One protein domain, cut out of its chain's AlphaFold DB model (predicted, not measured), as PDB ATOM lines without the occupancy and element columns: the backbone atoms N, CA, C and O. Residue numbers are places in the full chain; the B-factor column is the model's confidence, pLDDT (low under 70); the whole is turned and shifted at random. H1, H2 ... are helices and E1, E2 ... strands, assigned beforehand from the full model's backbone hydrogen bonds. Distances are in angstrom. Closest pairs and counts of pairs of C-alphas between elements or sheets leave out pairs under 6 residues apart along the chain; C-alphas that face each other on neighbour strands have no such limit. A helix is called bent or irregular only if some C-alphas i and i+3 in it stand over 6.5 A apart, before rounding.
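AT A GLANCE: This is residues 4 to 129 of the 131 residues of an uncharacterized protein of Kitasatospora atroaurantiaca (UniProt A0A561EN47). A two-stranded hairpin, E1 and E2, sits between a long bent helix, H1, beside E1 and a cluster of crossed helices in which H2 and H4 pack on H3, and H5 on H4. Residues 4 to 20 of H1 stick out as a free arm. The 126 printed residues hold H1, H2, H3, E1, E2, H4 and H5 in chain order, mostly helix, with an antiparallel sheet. The whole is loose, with a radius of gyration of the C-alphas of 18.3 A, and spans 65 by 28 by 21 A.

IN THESE COORDINATES: E1 is residues 84 to 89, 16.3 A, and E2 residues 96 to 102, 18.3 A. H1, residues 4 to 41, was assigned as one helix by its hydrogen bonds but is bent, with C-alphas 31 and 34 9.0 A apart. Its arm H1a, residues 4 to 31, runs 40.8 A from C-alpha 4 at (155.260, 111.037, 88.227); H1b is residues 34 to 41. H2 is residues 48 to 54, H3 residues 61 to 79, 26.6 A, and H4 residues 107 to 115. H5, residues 120 to 129, is irregular, with C-alphas 126 and 129 7.6 A apart; it ends with C-alpha 129 at (130.976, 66.102, 47.523).

HOW THE PARTS SIT: In the hairpin E1 and E2, N 86 and O 99 are within hydrogen-bond range at 2.9 A. The closest C-alphas of H1a and E1, Tyr 28 and Trp 87, are 6.0 A apart; those of H3 and E2, Val 72 and Tyr 100, 7.7 A. H3 and H4 touch, closest at C-alphas 71 and 112, 4.2 A, at a steep tilt of 55 degrees. H2 touches H3 residues 64 to 71 alone, closest at C-alphas 48 and 68, 5.8 A. H4 and H5 touch, closest at C-alphas 114 and 120, 4.6 A. H1a and H3 are apart. Every O i to N i+4 pair is within hydrogen-bond range in H1a, H1b, H2, H3 and H4, and 5 of 6 in H5.

THE WHOLE: The farthest C-alphas, Ala 5 and Glu 129, are 65.5 A apart. The printed part has no cut, and no link is long. Residues 128 to 129 have pLDDT under 70.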
ATOM      1  N   THR A   4     156.555 111.208  87.557       86.38
ATOM      2  CA  THR A   4     155.260 111.037  88.227       86.38
ATOM      3  C   THR A   4     154.141 111.791  87.508       86.38
ATOM      4  O   THR A   4     153.105 111.204  87.199       86.38
ATOM      5  N   ALA A   5     154.376 113.053  87.137       81.25
ATOM      6  CA  ALA A   5     153.434 113.870  86.374       81.25
ATOM      7  C   ALA A   5     153.174 113.289  84.971       81.25
ATOM      8  O   ALA A   5     152.028 113.218  84.529       81.25
ATOM      9  N   ARG A   6     154.214 112.775  84.293       87.62
ATOM     10  CA  ARG A   6     154.058 112.065  83.006       87.62
ATOM     11  C   ARG A   6     153.193 110.812  83.133       87.62
ATOM     12  O   ARG A   6     152.335 110.577  82.284       87.62
ATOM     13  N   ASN A   7     153.400 110.019  84.180       87.12
ATOM     14  CA  ASN A   7     152.619 108.806  84.419       87.12
ATOM     15  C   ASN A   7     151.158 109.125  84.762       87.12
ATOM     16  O   ASN A   7     150.261 108.444  84.266       87.12
ATOM     17  N   ALA A   8     150.908 110.186  85.534       85.50
ATOM     18  CA  ALA A   8     149.559 110.659  85.833       85.50
ATOM     19  C   ALA A   8     148.812 111.108  84.564       85.50
ATOM     20  O   ALA A   8     147.702 110.640  84.315       85.50
ATOM     21  N   ILE A   9     149.446 111.918  83.705       89.19
ATOM     22  CA  ILE A   9     148.853 112.366  82.431       89.19
ATOM     23  C   ILE A   9     148.539 111.171  81.520       89.19
ATOM     24  O   ILE A   9     147.450 111.099  80.947       89.19
ATOM     25  N   ARG A  10     149.454 110.197  81.413       88.75
ATOM     26  CA  ARG A  10     149.244 108.975  80.612       88.75
ATOM     27  C   ARG A  10     148.062 108.151  81.118       88.75
ATOM     28  O   ARG A  10     147.217 107.757  80.316       88.75
ATOM     29  N   ARG A  11     147.973 107.928  82.434       88.56
ATOM     30  CA  ARG A  11     146.856 107.204  83.063       88.56
ATOM     31  C   ARG A  11     145.529 107.924  82.849       88.56
ATOM     32  O   ARG A  11     144.567 107.294  82.426       88.56
ATOM     33  N   MET A  12     145.497 109.240  83.057       89.19
ATOM     34  CA  MET A  12     144.300 110.055  82.834       89.19
ATOM     35  C   MET A  12     143.852 110.007  81.368       89.19
ATOM     36  O   MET A  12     142.680 109.789  81.084       89.19
ATOM     37  N   THR A  13     144.791 110.114  80.427       86.69
ATOM     38  CA  THR A  13     144.499 110.025  78.987       86.69
ATOM     39  C   THR A  13     143.934 108.655  78.609       86.69
ATOM     40  O   THR A  13     142.974 108.571  77.844       86.69
ATOM     41  N   ALA A  14     144.498 107.574  79.155       85.31
ATOM     42  CA  ALA A  14     144.005 106.218  78.932       85.31
ATOM     43  C   ALA A  14     142.597 106.014  79.518       85.31
ATOM     44  O   ALA A  14     141.735 105.442  78.849       85.31
ATOM     45  N   ALA A  15     142.340 106.539  80.720       81.19
ATOM     46  CA  ALA A  15     141.030 106.481  81.362       81.19
ATOM     47  C   ALA A  15     139.965 107.232  80.548       81.19
ATOM     48  O   ALA A  15     138.919 106.667  80.238       81.19
ATOM     49  N   VAL A  16     140.261 108.462  80.110       86.69
ATOM     50  CA  VAL A  16     139.357 109.258  79.260       86.69
ATOM     51  C   VAL A  16     139.092 108.553  77.931       86.69
ATOM     52  O   VAL A  16     137.945 108.450  77.503       86.69
ATOM     53  N   ARG A  17     140.131 108.013  77.281       81.00
ATOM     54  CA  ARG A  17     139.975 107.264  76.026       81.00
ATOM     55  C   ARG A  17     139.062 106.051  76.207       81.00
ATOM     56  O   ARG A  17     138.185 105.838  75.376       81.00
ATOM     57  N   THR A  18     139.251 105.299  77.288       78.75
ATOM     58  CA  THR A  18     138.437 104.120  77.610       78.75
ATOM     59  C   THR A  18     136.984 104.513  77.863       78.75
ATOM     60  O   THR A  18     136.079 103.909  77.292       78.75
ATOM     61  N   ALA A  19     136.744 105.580  78.631       77.00
ATOM     62  CA  ALA A  19     135.399 106.093  78.878       77.00
ATOM     63  C   ALA A  19     134.693 106.483  77.569       77.00
ATOM     64  O   ALA A  19     133.580 106.034  77.314       77.00
ATOM     65  N   VAL A  20     135.363 107.232  76.685       79.69
ATOM     66  CA  VAL A  20     134.806 107.622  75.377       79.69
ATOM     67  C   VAL A  20     134.509 106.405  74.494       79.69
ATOM     68  O   VAL A  20     133.480 106.370  73.816       79.69
ATOM     69  N   GLN A  21     135.395 105.407  74.481       77.69
ATOM     70  CA  GLN A  21     135.188 104.174  73.717       77.69
ATOM     71  C   GLN A  21     133.980 103.385  74.232       77.69
ATOM     72  O   GLN A  21     133.153 102.970  73.421       77.69
ATOM     73  N   ASN A  22     133.828 103.263  75.553       80.00
ATOM     74  CA  ASN A  22     132.684 102.596  76.175       80.00
ATOM     75  C   ASN A  22     131.371 103.327  75.874       80.00
ATOM     76  O   ASN A  22     130.393 102.686  75.496       80.00
ATOM     77  N   THR A  23     131.356 104.664  75.938       86.94
ATOM     78  CA  THR A  23     130.172 105.459  75.578       86.94
ATOM     79  C   THR A  23     129.779 105.252  74.116       86.94
ATOM     80  O   THR A  23     128.598 105.104  73.807       86.94
ATOM     81  N   ARG A  24     130.755 105.186  73.200       86.69
ATOM     82  CA  ARG A  24     130.478 104.897  71.783       86.69
ATOM     83  C   ARG A  24     129.942 103.485  71.583       86.69
ATOM     84  O   ARG A  24     128.978 103.321  70.845       86.69
ATOM     85  N   ALA A  25     130.535 102.488  72.233       87.19
ATOM     86  CA  ALA A  25     130.069 101.109  72.140       87.19
ATOM     87  C   ALA A  25     128.631 100.961  72.647       87.19
ATOM     88  O   ALA A  25     127.803 100.368  71.960       87.19
ATOM     89  N   ALA A  26     128.309 101.585  73.783       88.75
ATOM     90  CA  ALA A  26     126.952 101.622  74.316       88.75
ATOM     91  C   ALA A  26     125.972 102.313  73.356       88.75
ATOM     92  O   ALA A  26     124.863 101.825  73.152       88.75
ATOM     93  N   TRP A  27     126.381 103.414  72.718       91.00
ATOM     94  CA  TRP A  27     125.533 104.126  71.763       91.00
ATOM     95  C   TRP A  27     125.221 103.295  70.513       91.00
ATOM     96  O   TRP A  27     124.060 103.180  70.130       91.00
ATOM     97  N   TYR A  28     126.222 102.658  69.902       92.50
ATOM     98  CA  TYR A  28     125.987 101.798  68.737       92.50
ATOM     99  C   TYR A  28     125.230 100.514  69.089       92.50
ATOM    100  O   TYR A  28     124.387 100.076  68.307       92.50
ATOM    101  N   ALA A  29     125.452  99.957  70.280       89.69
ATOM    102  CA  ALA A  29     124.617  98.880  70.799       89.69
ATOM    103  C   ALA A  29     123.156  99.342  70.948       89.69
ATOM    104  O   ALA A  29     122.244  98.627  70.539       89.69
ATOM    105  N   ALA A  30     122.909 100.554  71.450       90.81
ATOM    106  CA  ALA A  30     121.557 101.102  71.529       90.81
ATOM    107  C   ALA A  30     120.920 101.286  70.138       90.81
ATOM    108  O   ALA A  30     119.747 100.965  69.972       90.81
ATOM    109  N   LEU A  31     121.691 101.723  69.130       93.75
ATOM    110  CA  LEU A  31     121.218 101.854  67.743       93.75
ATOM    111  C   LEU A  31     120.825 100.513  67.107       93.75
ATOM    112  O   LEU A  31     119.882 100.472  66.323       93.75
ATOM    113  N   ASN A  32     121.518  99.424  67.441       93.88
ATOM    114  CA  ASN A  32     121.121  98.077  67.016       93.88
ATOM    115  C   ASN A  32     119.833  97.610  67.707       93.88
ATOM    116  O   ASN A  32     119.080  96.804  67.164       93.88
ATOM    117  N   GLY A  33     119.587  98.094  68.924       93.25
ATOM    118  CA  GLY A  33     118.546  97.572  69.795       93.25
ATOM    119  C   GLY A  33     118.893  96.191  70.360       93.25
ATOM    120  O   GLY A  33     119.835  95.512  69.939       93.25
ATOM    121  N   ARG A  34     118.110  95.767  71.355       91.62
ATOM    122  CA  ARG A  34     118.362  94.529  72.104       91.62
ATOM    123  C   ARG A  34     118.360  93.289  71.207       91.62
ATOM    124  O   ARG A  34     119.301  92.512  71.257       91.62
ATOM    125  N   THR A  35     117.350  93.139  70.352       92.56
ATOM    126  CA  THR A  35     117.170  91.937  69.524       92.56
ATOM    127  C   THR A  35     118.358  91.665  68.603       92.56
ATOM    128  O   THR A  35     118.801  90.527  68.510       92.56
ATOM    129  N   ILE A  36     118.900  92.695  67.941       94.69
ATOM    130  CA  ILE A  36     120.043  92.525  67.034       94.69
ATOM    131  C   ILE A  36     121.320  92.229  67.824       94.69
ATOM    132  O   ILE A  36     122.085  91.361  67.415       94.69
ATOM    133  N   ASN A  37     121.549  92.901  68.958       92.75
ATOM    134  CA  ASN A  37     122.722  92.619  69.790       92.75
ATOM    135  C   ASN A  37     122.693  91.196  70.351       92.75
ATOM    136  O   ASN A  37     123.696  90.496  70.248       92.75
ATOM    137  N   ASP A  38     121.552  90.767  70.897       94.88
ATOM    138  CA  ASP A  38     121.389  89.425  71.458       94.88
ATOM    139  C   ASP A  38     121.586  88.376  70.353       94.88
ATOM    140  O   ASP A  38     122.360  87.438  70.530       94.88
ATOM    141  N   ALA A  39     120.987  88.584  69.172       95.62
ATOM    142  CA  ALA A  39     121.136  87.688  68.028       95.62
ATOM    143  C   ALA A  39     122.578  87.612  67.493       95.62
ATOM    144  O   ALA A  39     123.027  86.531  67.115       95.62
ATOM    145  N   LEU A  40     123.319  88.725  67.476       94.38
ATOM    146  CA  LEU A  40     124.744  88.731  67.124       94.38
ATOM    147  C   LEU A  40     125.592  88.020  68.185       94.38
ATOM    148  O   LEU A  40     126.487  87.253  67.840       94.38
ATOM    149  N   ALA A  41     125.307  88.247  69.469       93.38
ATOM    150  CA  ALA A  41     126.067  87.668  70.575       93.38
ATOM    151  C   ALA A  41     125.940  86.138  70.638       93.38
ATOM    152  O   ALA A  41     126.924  85.453  70.904       93.38
ATOM    153  N   ILE A  42     124.749  85.601  70.357       94.00
ATOM    154  CA  ILE A  42     124.491  84.151  70.335       94.00
ATOM    155  C   ILE A  42     124.718  83.514  68.955       94.00
ATOM    156  O   ILE A  42     124.542  82.308  68.794       94.00
ATOM    157  N   GLY A  43     125.098  84.306  67.946       93.81
ATOM    158  CA  GLY A  43     125.411  83.827  66.599       93.81
ATOM    159  C   GLY A  43     124.202  83.439  65.740       93.81
ATOM    160  O   GLY A  43     124.381  82.731  64.750       93.81
ATOM    161  N   TRP A  44     122.994  83.893  66.089       96.38
ATOM    162  CA  TRP A  44     121.790  83.787  65.245       96.38
ATOM    163  C   TRP A  44     121.814  84.746  64.060       96.38
ATOM    164  O   TRP A  44     121.163  84.501  63.050       96.38
ATOM    165  N   LEU A  45     122.559  85.839  64.187       97.25
ATOM    166  CA  LEU A  45     122.932  86.690  63.073       97.25
ATOM    167  C   LEU A  45     124.447  86.700  62.962       97.25
ATOM    168  O   LEU A  45     125.148  86.772  63.969       97.25
ATOM    169  N   ILE A  46     124.940  86.649  61.731       96.94
ATOM    170  CA  ILE A  46     126.362  86.729  61.425       96.94
ATOM    171  C   ILE A  46     126.639  87.736  60.323       96.94
ATOM    172  O   ILE A  46     125.785  88.062  59.492       96.94
ATOM    173  N   ARG A  47     127.878  88.210  60.300       95.81
ATOM    174  CA  ARG A  47     128.421  89.001  59.193       95.81
ATOM    175  C   ARG A  47     128.967  88.092  58.102       95.81
ATOM    176  O   ARG A  47     129.348  86.951  58.348       95.81
ATOM    177  N   THR A  48     129.130  88.639  56.902       96.38
ATOM    178  CA  THR A  48     129.796  87.913  55.810       96.38
ATOM    179  C   THR A  48     131.246  87.563  56.140       96.38
ATOM    180  O   THR A  48     131.704  86.496  55.759       96.38
ATOM    181  N   SER A  49     131.957  88.403  56.896       93.44
ATOM    182  CA  SER A  49     133.311  88.084  57.366       93.44
ATOM    183  C   SER A  49     133.338  86.892  58.326       93.44
ATOM    184  O   SER A  49     134.231  86.066  58.240       93.44
ATOM    185  N   GLU A  50     132.333  86.742  59.191       94.50
ATOM    186  CA  GLU A  50     132.232  85.581  60.088       94.50
ATOM    187  C   GLU A  50     131.921  84.293  59.329       94.50
ATOM    188  O   GLU A  50     132.396  83.230  59.715       94.50
ATOM    189  N   MET A  51     131.159  84.370  58.234       95.31
ATOM    190  CA  MET A  51     130.976  83.227  57.339       95.31
ATOM    191  C   MET A  51     132.302  82.805  56.691       95.31
ATOM    192  O   MET A  51     132.616  81.620  56.655       95.31
ATOM    193  N   LEU A  52     133.100  83.768  56.217       95.12
ATOM    194  CA  LEU A  52     134.431  83.491  55.669       95.12
ATOM    195  C   LEU A  52     135.362  82.881  56.726       95.12
ATOM    196  O   LEU A  52     136.003  81.872  56.442       95.12
ATOM    197  N   ASP A  53     135.360  83.422  57.951       94.00
ATOM    198  CA  ASP A  53     136.122  82.881  59.083       94.00
ATOM    199  C   ASP A  53     135.742  81.412  59.360       94.00
ATOM    200  O   ASP A  53     136.617  80.563  59.511       94.00
ATOM    201  N   ARG A  54     134.438  81.089  59.391       92.88
ATOM    202  CA  ARG A  54     133.928  79.722  59.636       92.88
ATOM    203  C   ARG A  54     134.333  78.721  58.557       92.88
ATOM    204  O   ARG A  54     134.451  77.536  58.849       92.88
ATOM    205  N   LEU A  55     134.518  79.191  57.326       93.12
ATOM    206  CA  LEU A  55     134.964  78.378  56.194       93.12
ATOM    207  C   LEU A  55     136.485  78.415  55.994       93.12
ATOM    208  O   LEU A  55     136.973  77.871  55.007       93.12
ATOM    209  N   PHE A  56     137.227  79.059  56.901       93.56
ATOM    210  CA  PHE A  56     138.677  79.241  56.809       93.56
ATOM    211  C   PHE A  56     139.123  79.923  55.500       93.56
ATOM    212  O   PHE A  56     140.204  79.651  54.979       93.56
ATOM    213  N   ILE A  57     138.293  80.824  54.960       94.00
ATOM    214  CA  ILE A  57     138.589  81.581  53.741       94.00
ATOM    215  C   ILE A  57     139.192  82.927  54.130       94.00
ATOM    216  O   ILE A  57     138.474  83.855  54.507       94.00
ATOM    217  N   ASP A  58     140.507  83.057  53.981       93.00
ATOM    218  CA  ASP A  58     141.189  84.330  54.200       93.00
ATOM    219  C   ASP A  58     141.142  85.201  52.937       93.00
ATOM    220  O   ASP A  58     141.664  84.844  51.878       93.00
ATOM    221  N   LEU A  59     140.486  86.356  53.048       92.44
ATOM    222  CA  LEU A  59     140.399  87.354  51.989       92.44
ATOM    223  C   LEU A  59     140.854  88.717  52.516       92.44
ATOM    224  O   LEU A  59     140.442  89.119  53.608       92.44
ATOM    225  N   PRO A  60     141.568  89.513  51.700       92.12
ATOM    226  CA  PRO A  60     141.807  90.917  52.010       92.12
ATOM    227  C   PRO A  60     140.493  91.680  52.229       92.12
ATOM    228  O   PRO A  60     139.502  91.422  51.545       92.12
ATOM    229  N   ASP A  61     140.498  92.681  53.109       87.44
ATOM    230  CA  ASP A  61     139.303  93.449  53.516       87.44
ATOM    231  C   ASP A  61     138.467  93.983  52.330       87.44
ATOM    232  O   ASP A  61     137.239  93.858  52.276       87.44
ATOM    233  N   GLY A  62     139.145  94.483  51.291       90.44
ATOM    234  CA  GLY A  62     138.486  94.915  50.057       90.44
ATOM    235  C   GLY A  62     137.724  93.783  49.357       90.44
ATOM    236  O   GLY A  62     136.610  93.993  48.881       90.44
ATOM    237  N   GLN A  63     138.283  92.571  49.326       94.44
ATOM    238  CA  GLN A  63     137.634  91.393  48.742       94.44
ATOM    239  C   GLN A  63     136.491  90.866  49.616       94.44
ATOM    240  O   GLN A  63     135.458  90.480  49.069       94.44
ATOM    241  N   GLN A  64     136.606  90.933  50.947       93.75
ATOM    242  CA  GLN A  64     135.492  90.615  51.853       93.75
ATOM    243  C   GLN A  64     134.285  91.526  51.592       93.75
ATOM    244  O   GLN A  64     133.144  91.066  51.528       93.75
ATOM    245  N   SER A  65     134.540  92.816  51.355       92.31
ATOM    246  CA  SER A  65     133.500  93.776  50.974       92.31
ATOM    247  C   SER A  65     132.848  93.428  49.629       92.31
ATOM    248  O   SER A  65     131.631  93.559  49.480       92.31
ATOM    249  N   TRP A  66     133.627  92.959  48.646       96.19
ATOM    250  CA  TRP A  66     133.086  92.486  47.367       96.19
ATOM    251  C   TRP A  66     132.241  91.223  47.532       96.19
ATOM    252  O   TRP A  66     131.116  91.204  47.034       96.19
ATOM    253  N   TYR A  67     132.713  90.227  48.284       96.94
ATOM    254  CA  TYR A  67     131.916  89.052  48.648       96.94
ATOM    255  C   TYR A  67     130.580  89.465  49.283       96.94
ATOM    256  O   TYR A  67     129.519  89.022  48.842       96.94
ATOM    257  N   GLY A  68     130.602  90.412  50.226       96.81
ATOM    258  CA  GLY A  68     129.387  90.942  50.842       96.81
ATOM    259  C   GLY A  68     128.374  91.499  49.838       96.81
ATOM    260  O   GLY A  68     127.177  91.253  49.972       96.81
ATOM    261  N   ARG A  69     128.823  92.183  48.777       97.56
ATOM    262  CA  ARG A  69     127.930  92.686  47.712       97.56
ATOM    263  C   ARG A  69     127.245  91.557  46.941       97.56
ATOM    264  O   ARG A  69     126.075  91.693  46.584       97.56
ATOM    265  N   HIS A  70     127.954  90.458  46.698       98.19
ATOM    266  CA  HIS A  70     127.391  89.273  46.055       98.19
ATOM    267  C   HIS A  70     126.326  88.606  46.934       98.19
ATOM    268  O   HIS A  70     125.246  88.288  46.435       98.19
ATOM    269  N   VAL A  71     126.579  88.489  48.241       98.25
ATOM    270  CA  VAL A  71     125.595  87.975  49.210       98.25
ATOM    271  C   VAL A  71     124.346  88.855  49.247       98.25
ATOM    272  O   VAL A  71     123.242  88.339  49.115       98.25
ATOM    273  N   VAL A  72     124.487  90.185  49.343       98.25
ATOM    274  CA  VAL A  72     123.334  91.111  49.344       98.25
ATOM    275  C   VAL A  72     122.497  90.948  48.077       98.25
ATOM    276  O   VAL A  72     121.268  90.913  48.142       98.25
ATOM    277  N   LYS A  73     123.149  90.841  46.913       98.12
ATOM    278  CA  LYS A  73     122.459  90.628  45.638       98.12
ATOM    279  C   LYS A  73     121.674  89.313  45.645       98.12
ATOM    280  O   LYS A  73     120.514  89.315  45.241       98.12
ATOM    281  N   ALA A  74     122.280  88.225  46.119       98.00
ATOM    282  CA  ALA A  74     121.612  86.932  46.234       98.00
ATOM    283  C   ALA A  74     120.443  86.977  47.232       98.00
ATOM    284  O   ALA A  74     119.355  86.502  46.925       98.00
ATOM    285  N   TYR A  75     120.625  87.628  48.383       98.38
ATOM    286  CA  TYR A  75     119.583  87.769  49.397       98.38
ATOM    287  C   TYR A  75     118.360  88.501  48.849       98.38
ATOM    288  O   TYR A  75     117.237  88.034  49.023       98.38
ATOM    289  N   ARG A  76     118.577  89.615  48.139       98.19
ATOM    290  CA  ARG A  76     117.507  90.391  47.494       98.19
ATOM    291  C   ARG A  76     116.755  89.579  46.448       98.19
ATOM    292  O   ARG A  76     115.539  89.695  46.371       98.19
ATOM    293  N   ALA A  77     117.464  88.764  45.667       97.31
ATOM    294  CA  ALA A  77     116.843  87.901  44.669       97.31
ATOM    295  C   ALA A  77     115.921  86.847  45.309       97.31
ATOM    296  O   ALA A  77     114.860  86.566  44.766       97.31
ATOM    297  N   THR A  78     116.298  86.308  46.471       96.31
ATOM    298  CA  THR A  78     115.521  85.275  47.174       96.31
ATOM    299  C   THR A  78     114.378  85.848  48.015       96.31
ATOM    300  O   THR A  78     113.290  85.284  48.040       96.31
ATOM    301  N   HIS A  79     114.611  86.958  48.720       96.25
ATOM    302  CA  HIS A  79     113.686  87.474  49.736       96.25
ATOM    303  C   HIS A  79     112.895  88.710  49.293       96.25
ATOM    304  O   HIS A  79     112.009  89.152  50.023       96.25
ATOM    305  N   GLY A  80     113.238  89.327  48.159       96.88
ATOM    306  CA  GLY A  80     112.586  90.548  47.668       96.88
ATOM    307  C   GLY A  80     112.802  91.790  48.544       96.88
ATOM    308  O   GLY A  80     112.149  92.808  48.335       96.88
ATOM    309  N   ARG A  81     113.707  91.729  49.530       96.38
ATOM    310  CA  ARG A  81     114.003  92.820  50.471       96.38
ATOM    311  C   ARG A  81     115.484  92.891  50.823       96.38
ATOM    312  O   ARG A  81     116.251  91.974  50.530       96.38
ATOM    313  N   ASP A  82     115.869  93.979  51.480       96.62
ATOM    314  CA  ASP A  82     117.210  94.129  52.039       96.62
ATOM    315  C   ASP A  82     117.412  93.235  53.276       96.62
ATOM    316  O   ASP A  82     116.474  93.060  54.061       96.62
ATOM    317  N   PRO A  83     118.631  92.697  53.487       97.12
ATOM    318  CA  PRO A  83     118.984  92.056  54.747       97.12
ATOM    319  C   PRO A  83     118.953  93.060  55.903       97.12
ATOM    320  O   PRO A  83     119.070  94.277  55.708       97.12
ATOM    321  N   LEU A  84     118.873  92.539  57.126       96.62
ATOM    322  CA  LEU A  84     119.027  93.355  58.327       96.62
ATOM    323  C   LEU A  84     120.413  94.003  58.357       96.62
ATOM    324  O   LEU A  84     121.381  93.461  57.820       96.62
ATOM    325  N   LYS A  85     120.513  95.165  59.005       96.31
ATOM    326  CA  LYS A  85     121.782  95.861  59.214       96.31
ATOM    327  C   LYS A  85     122.089  95.994  60.697       96.31
ATOM    328  O   LYS A  85     121.179  96.146  61.504       96.31
ATOM    329  N   ALA A  86     123.373  95.963  61.026       96.81
ATOM    330  CA  ALA A  86     123.871  96.178  62.373       96.81
ATOM    331  C   ALA A  86     125.120  97.061  62.355       96.81
ATOM    332  O   ALA A  86     125.977  96.957  61.471       96.81
ATOM    333  N   TRP A  87     125.221  97.945  63.341       96.31
ATOM    334  CA  TRP A  87     126.444  98.649  63.676       96.31
ATOM    335  C   TRP A  87     127.391  97.695  64.379       96.31
ATOM    336  O   TRP A  87     127.079  97.139  65.430       96.31
ATOM    337  N   VAL A  88     128.572  97.532  63.799       92.88
ATOM    338  CA  VAL A  88     129.624  96.679  64.340       92.88
ATOM    339  C   VAL A  88     130.943  97.420  64.315       92.88
ATOM    340  O   VAL A  88     131.193  98.265  63.450       92.88
ATOM    341  N   GLN A  89     131.819  97.082  65.252       92.19
ATOM    342  CA  GLN A  89     133.175  97.588  65.228       92.19
ATOM    343  C   GLN A  89     134.007  96.796  64.214       92.19
ATOM    344  O   GLN A  89     134.075  95.564  64.246       92.19
ATOM    345  N   HIS A  90     134.637  97.514  63.292       87.81
ATOM    346  CA  HIS A  90     135.566  96.948  62.330       87.81
ATOM    347  C   HIS A  90     136.827  96.458  63.053       87.81
ATOM    348  O   HIS A  90     137.458  97.236  63.772       87.81
ATOM    349  N   ARG A  91     137.209  95.190  62.850       80.56
ATOM    350  CA  ARG A  91     138.288  94.534  63.615       80.56
ATOM    351  C   ARG A  91     139.633  95.252  63.463       80.56
ATOM    352  O   ARG A  91     140.315  95.478  64.454       80.56
ATOM    353  N   THR A  92     139.980  95.665  62.245       82.31
ATOM    354  CA  THR A  92     141.309  96.231  61.946       82.31
ATOM    355  C   THR A  92     141.391  97.735  62.191       82.31
ATOM    356  O   THR A  92     142.407  98.245  62.648       82.31
ATOM    357  N   THR A  93     140.327  98.479  61.879       86.00
ATOM    358  CA  THR A  93     140.352  99.955  61.938       86.00
ATOM    359  C   THR A  93     139.741 100.507  63.222       86.00
ATOM    360  O   THR A  93     139.857 101.703  63.485       86.00
ATOM    361  N   GLY A  94     139.039  99.676  64.001       86.81
ATOM    362  CA  GLY A  94     138.312 100.081  65.207       86.81
ATOM    363  C   GLY A  94     137.129 101.020  64.948       86.81
ATOM    364  O   GLY A  94     136.492 101.474  65.902       86.81
ATOM    365  N   ARG A  95     136.834 101.334  63.678       89.88
ATOM    366  CA  ARG A  95     135.728 102.206  63.271       89.88
ATOM    367  C   ARG A  95     134.412 101.448  63.348       89.88
ATOM    368  O   ARG A  95     134.352 100.276  62.997       89.88
ATOM    369  N   TRP A  96     133.358 102.137  63.757       92.69
ATOM    370  CA  TRP A  96     132.008 101.596  63.687       92.69
ATOM    371  C   TRP A  96     131.487 101.706  62.261       92.69
ATOM    372  O   TRP A  96     131.562 102.770  61.646       92.69
ATOM    373  N   ILE A  97     130.995 100.592  61.736       92.56
ATOM    374  CA  ILE A  97     130.471 100.475  60.379       92.56
ATOM    375  C   ILE A  97     129.103  99.810  60.419       92.56
ATOM    376  O   ILE A  97     128.836  98.966  61.273       92.56
ATOM    377  N   HIS A  98     128.239 100.202  59.491       94.06
ATOM    378  CA  HIS A  98     126.901  99.649  59.364       94.06
ATOM    379  C   HIS A  98     126.920  98.566  58.284       94.06
ATOM    380  O   HIS A  98     127.122  98.869  57.106       94.06
ATOM    381  N   VAL A  99     126.767  97.306  58.685       94.88
ATOM    382  CA  VAL A  99     126.928  96.145  57.797       94.88
ATOM    383  C   VAL A  99     125.661  95.315  57.747       94.88
ATOM    384  O   VAL A  99     124.882  95.314  58.694       94.88
ATOM    385  N   TYR A 100     125.475  94.589  56.648       97.75
ATOM    386  CA  TYR A 100     124.413  93.598  56.554       97.75
ATOM    387  C   TYR A 100     124.741  92.362  57.389       97.75
ATOM    388  O   TYR A 100     125.894  91.922  57.435       97.75
ATOM    389  N   VAL A 101     123.709  91.807  58.012       97.56
ATOM    390  CA  VAL A 101     123.773  90.607  58.842       97.56
ATOM    391  C   VAL A 101     122.723  89.601  58.383       97.56
ATOM    392  O   VAL A 101     121.675  89.977  57.854       97.56
ATOM    393  N   TYR A 102     123.031  88.321  58.562       98.06
ATOM    394  CA  TYR A 102     122.295  87.207  57.967       98.06
ATOM    395  C   TYR A 102     122.121  86.086  58.977       98.06
ATOM    396  O   TYR A 102     122.968  85.920  59.854       98.06
ATOM    397  N   ALA A 103     121.069  85.286  58.816       97.00
ATOM    398  CA  ALA A 103     121.024  83.991  59.473       97.00
ATOM    399  C   ALA A 103     122.182  83.116  58.934       97.00
ATOM    400  O   ALA A 103     122.458  83.166  57.731       97.00
ATOM    401  N   PRO A 104     122.897  82.354  59.782       96.31
ATOM    402  CA  PRO A 104     124.038  81.547  59.348       96.31
ATOM    403  C   PRO A 104     123.733  80.510  58.264       96.31
ATOM    404  O   PRO A 104     124.630  80.120  57.522       96.31
ATOM    405  N   ASP A 105     122.488  80.054  58.203       94.75
ATOM    406  CA  ASP A 105     121.956  79.058  57.277       94.75
ATOM    407  C   ASP A 105     121.316  79.680  56.023       94.75
ATOM    408  O   ASP A 105     120.801  78.965  55.159       94.75
ATOM    409  N   ASP A 106     121.362  81.007  55.878       96.62
ATOM    410  CA  ASP A 106     120.786  81.684  54.723       96.62
ATOM    411  C   ASP A 106     121.513  81.294  53.426       96.62
ATOM    412  O   ASP A 106     122.720  81.502  53.253       96.62
ATOM    413  N   LYS A 107     120.749  80.780  52.456       95.38
ATOM    414  CA  LYS A 107     121.266  80.331  51.154       95.38
ATOM    415  C   LYS A 107     121.979  81.440  50.373       95.38
ATOM    416  O   LYS A 107     122.819  81.139  49.523       95.38
ATOM    417  N   ALA A 108     121.695  82.713  50.653       97.31
ATOM    418  CA  ALA A 108     122.382  83.847  50.045       97.31
ATOM    419  C   ALA A 108     123.883  83.874  50.365       97.31
ATOM    420  O   ALA A 108     124.670  84.308  49.519       97.31
ATOM    421  N   LEU A 109     124.295  83.390  51.543       96.62
ATOM    422  CA  LEU A 109     125.707  83.315  51.932       96.62
ATOM    423  C   LEU A 109     126.477  82.375  51.001       96.62
ATOM    424  O   LEU A 109     127.538  82.744  50.491       96.62
ATOM    425  N   ILE A 110     125.899  81.205  50.721       95.19
ATOM    426  CA  ILE A 110     126.465  80.193  49.820       95.19
ATOM    427  C   ILE A 110     126.394  80.650  48.361       95.19
ATOM    428  O   ILE A 110     127.390  80.586  47.642       95.19
ATOM    429  N   ALA A 111     125.259  81.198  47.920       95.94
ATOM    430  CA  ALA A 111     125.125  81.759  46.574       95.94
ATOM    431  C   ALA A 111     126.131  82.901  46.316       95.94
ATOM    432  O   ALA A 111     126.687  83.036  45.220       95.94
ATOM    433  N   GLY A 112     126.424  83.702  47.344       96.50
ATOM    434  CA  GLY A 112     127.480  84.708  47.307       96.50
ATOM    435  C   GLY A 112     128.858  84.101  47.034       96.50
ATOM    436  O   GLY A 112     129.584  84.621  46.187       96.50
ATOM    437  N   LEU A 113     129.192  82.979  47.684       95.81
ATOM    438  CA  LEU A 113     130.487  82.308  47.518       95.81
ATOM    439  C   LEU A 113     130.676  81.796  46.087       95.81
ATOM    440  O   LEU A 113     131.731  82.010  45.492       95.81
ATOM    441  N   TRP A 114     129.639  81.180  45.521       95.38
ATOM    442  CA  TRP A 114     129.654  80.652  44.156       95.38
ATOM    443  C   TRP A 114     129.721  81.738  43.082       95.38
ATOM    444  O   TRP A 114     130.340  81.547  42.035       95.38
ATOM    445  N   SER A 115     129.083  82.884  43.329       96.44
ATOM    446  CA  SER A 115     129.024  83.971  42.349       96.44
ATOM    447  C   SER A 115     130.254  84.881  42.364       96.44
ATOM    448  O   SER A 115     130.539  85.528  41.353       96.44
ATOM    449  N   TYR A 116     130.988  84.958  43.477       96.75
ATOM    450  CA  TYR A 116     132.175  85.799  43.576       96.75
ATOM    451  C   TYR A 116     133.444  85.049  43.159       96.75
ATOM    452  O   TYR A 116     133.780  83.990  43.682       96.75
ATOM    453  N   LYS A 117     134.197  85.631  42.218       95.88
ATOM    454  CA  LYS A 117     135.348  84.973  41.579       95.88
ATOM    455  C   LYS A 117     136.439  84.494  42.544       95.88
ATOM    456  O   LYS A 117     137.062  83.482  42.256       95.88
ATOM    457  N   ALA A 118     136.684  85.205  43.649       94.25
ATOM    458  CA  ALA A 118     137.760  84.850  44.580       94.25
ATOM    459  C   ALA A 118     137.369  83.682  45.497       94.25
ATOM    460  O   ALA A 118     138.219  82.889  45.880       94.25
ATOM    461  N   THR A 119     136.080  83.548  45.813       94.88
ATOM    462  CA  THR A 119     135.553  82.482  46.676       94.88
ATOM    463  C   THR A 119     135.072  81.271  45.892       94.88
ATOM    464  O   THR A 119     135.007  80.182  46.448       94.88
ATOM    465  N   ARG A 120     134.755  81.431  44.601       93.62
ATOM    466  CA  ARG A 120     134.208  80.367  43.751       93.62
ATOM    467  C   ARG A 120     135.066  79.091  43.712       93.62
ATOM    468  O   ARG A 120     134.469  78.024  43.818       93.62
ATOM    469  N   PRO A 121     136.409  79.139  43.581       90.75
ATOM    470  CA  PRO A 121     137.225  77.922  43.602       90.75
ATOM    471  C   PRO A 121     137.114  77.167  44.932       90.75
ATOM    472  O   PRO A 121     137.009  75.946  44.944       90.75
ATOM    473  N   VAL A 122     137.077  77.904  46.045       88.25
ATOM    474  CA  VAL A 122     136.958  77.324  47.387       88.25
ATOM    475  C   VAL A 122     135.556  76.764  47.616       88.25
ATOM    476  O   VAL A 122     135.417  75.663  48.126       88.25
ATOM    477  N   ALA A 123     134.516  77.472  47.169       88.81
ATOM    478  CA  ALA A 123     133.144  76.975  47.200       88.81
ATOM    479  C   ALA A 123     133.004  75.661  46.420       88.81
ATOM    480  O   ALA A 123     132.377  74.725  46.904       88.81
ATOM    481  N   ALA A 124     133.635  75.571  45.246       88.50
ATOM    482  CA  ALA A 124     133.649  74.341  44.470       88.50
ATOM    483  C   ALA A 124     134.299  73.189  45.239       88.50
ATOM    484  O   ALA A 124     133.695  72.132  45.308       88.50
ATOM    485  N   ALA A 125     135.455  73.407  45.870       87.31
ATOM    486  CA  ALA A 125     136.129  72.375  46.659       87.31
ATOM    487  C   ALA A 125     135.352  71.960  47.923       87.31
ATOM    488  O   ALA A 125     135.347  70.790  48.283       87.31
ATOM    489  N   LEU A 126     134.692  72.907  48.600       84.75
ATOM    490  CA  LEU A 126     133.956  72.647  49.843       84.75
ATOM    491  C   LEU A 126     132.622  71.928  49.621       84.75
ATOM    492  O   LEU A 126     132.156  71.223  50.509       84.75
ATOM    493  N   PHE A 127     131.987  72.136  48.465       80.00
ATOM    494  CA  PHE A 127     130.630  71.652  48.201       80.00
ATOM    495  C   PHE A 127     130.552  70.641  47.041       80.00
ATOM    496  O   PHE A 127     129.455  70.206  46.693       80.00
ATOM    497  N   SER A 128     131.686  70.224  46.462       67.31
ATOM    498  CA  SER A 128     131.741  69.238  45.367       67.31
ATOM    499  C   SER A 128     131.353  67.810  45.761       67.31
ATOM    500  O   SER A 128     131.058  67.021  44.873       67.31
ATOM    501  N   GLU A 129     131.317  67.462  47.050       52.75
ATOM    502  CA  GLU A 129     130.976  66.102  47.523       52.75
ATOM    503  C   GLU A 129     129.472  65.874  47.765       52.75
ATOM    504  O   GLU A 129     129.072  64.802  48.208       52.75
TER     505      GLU A 129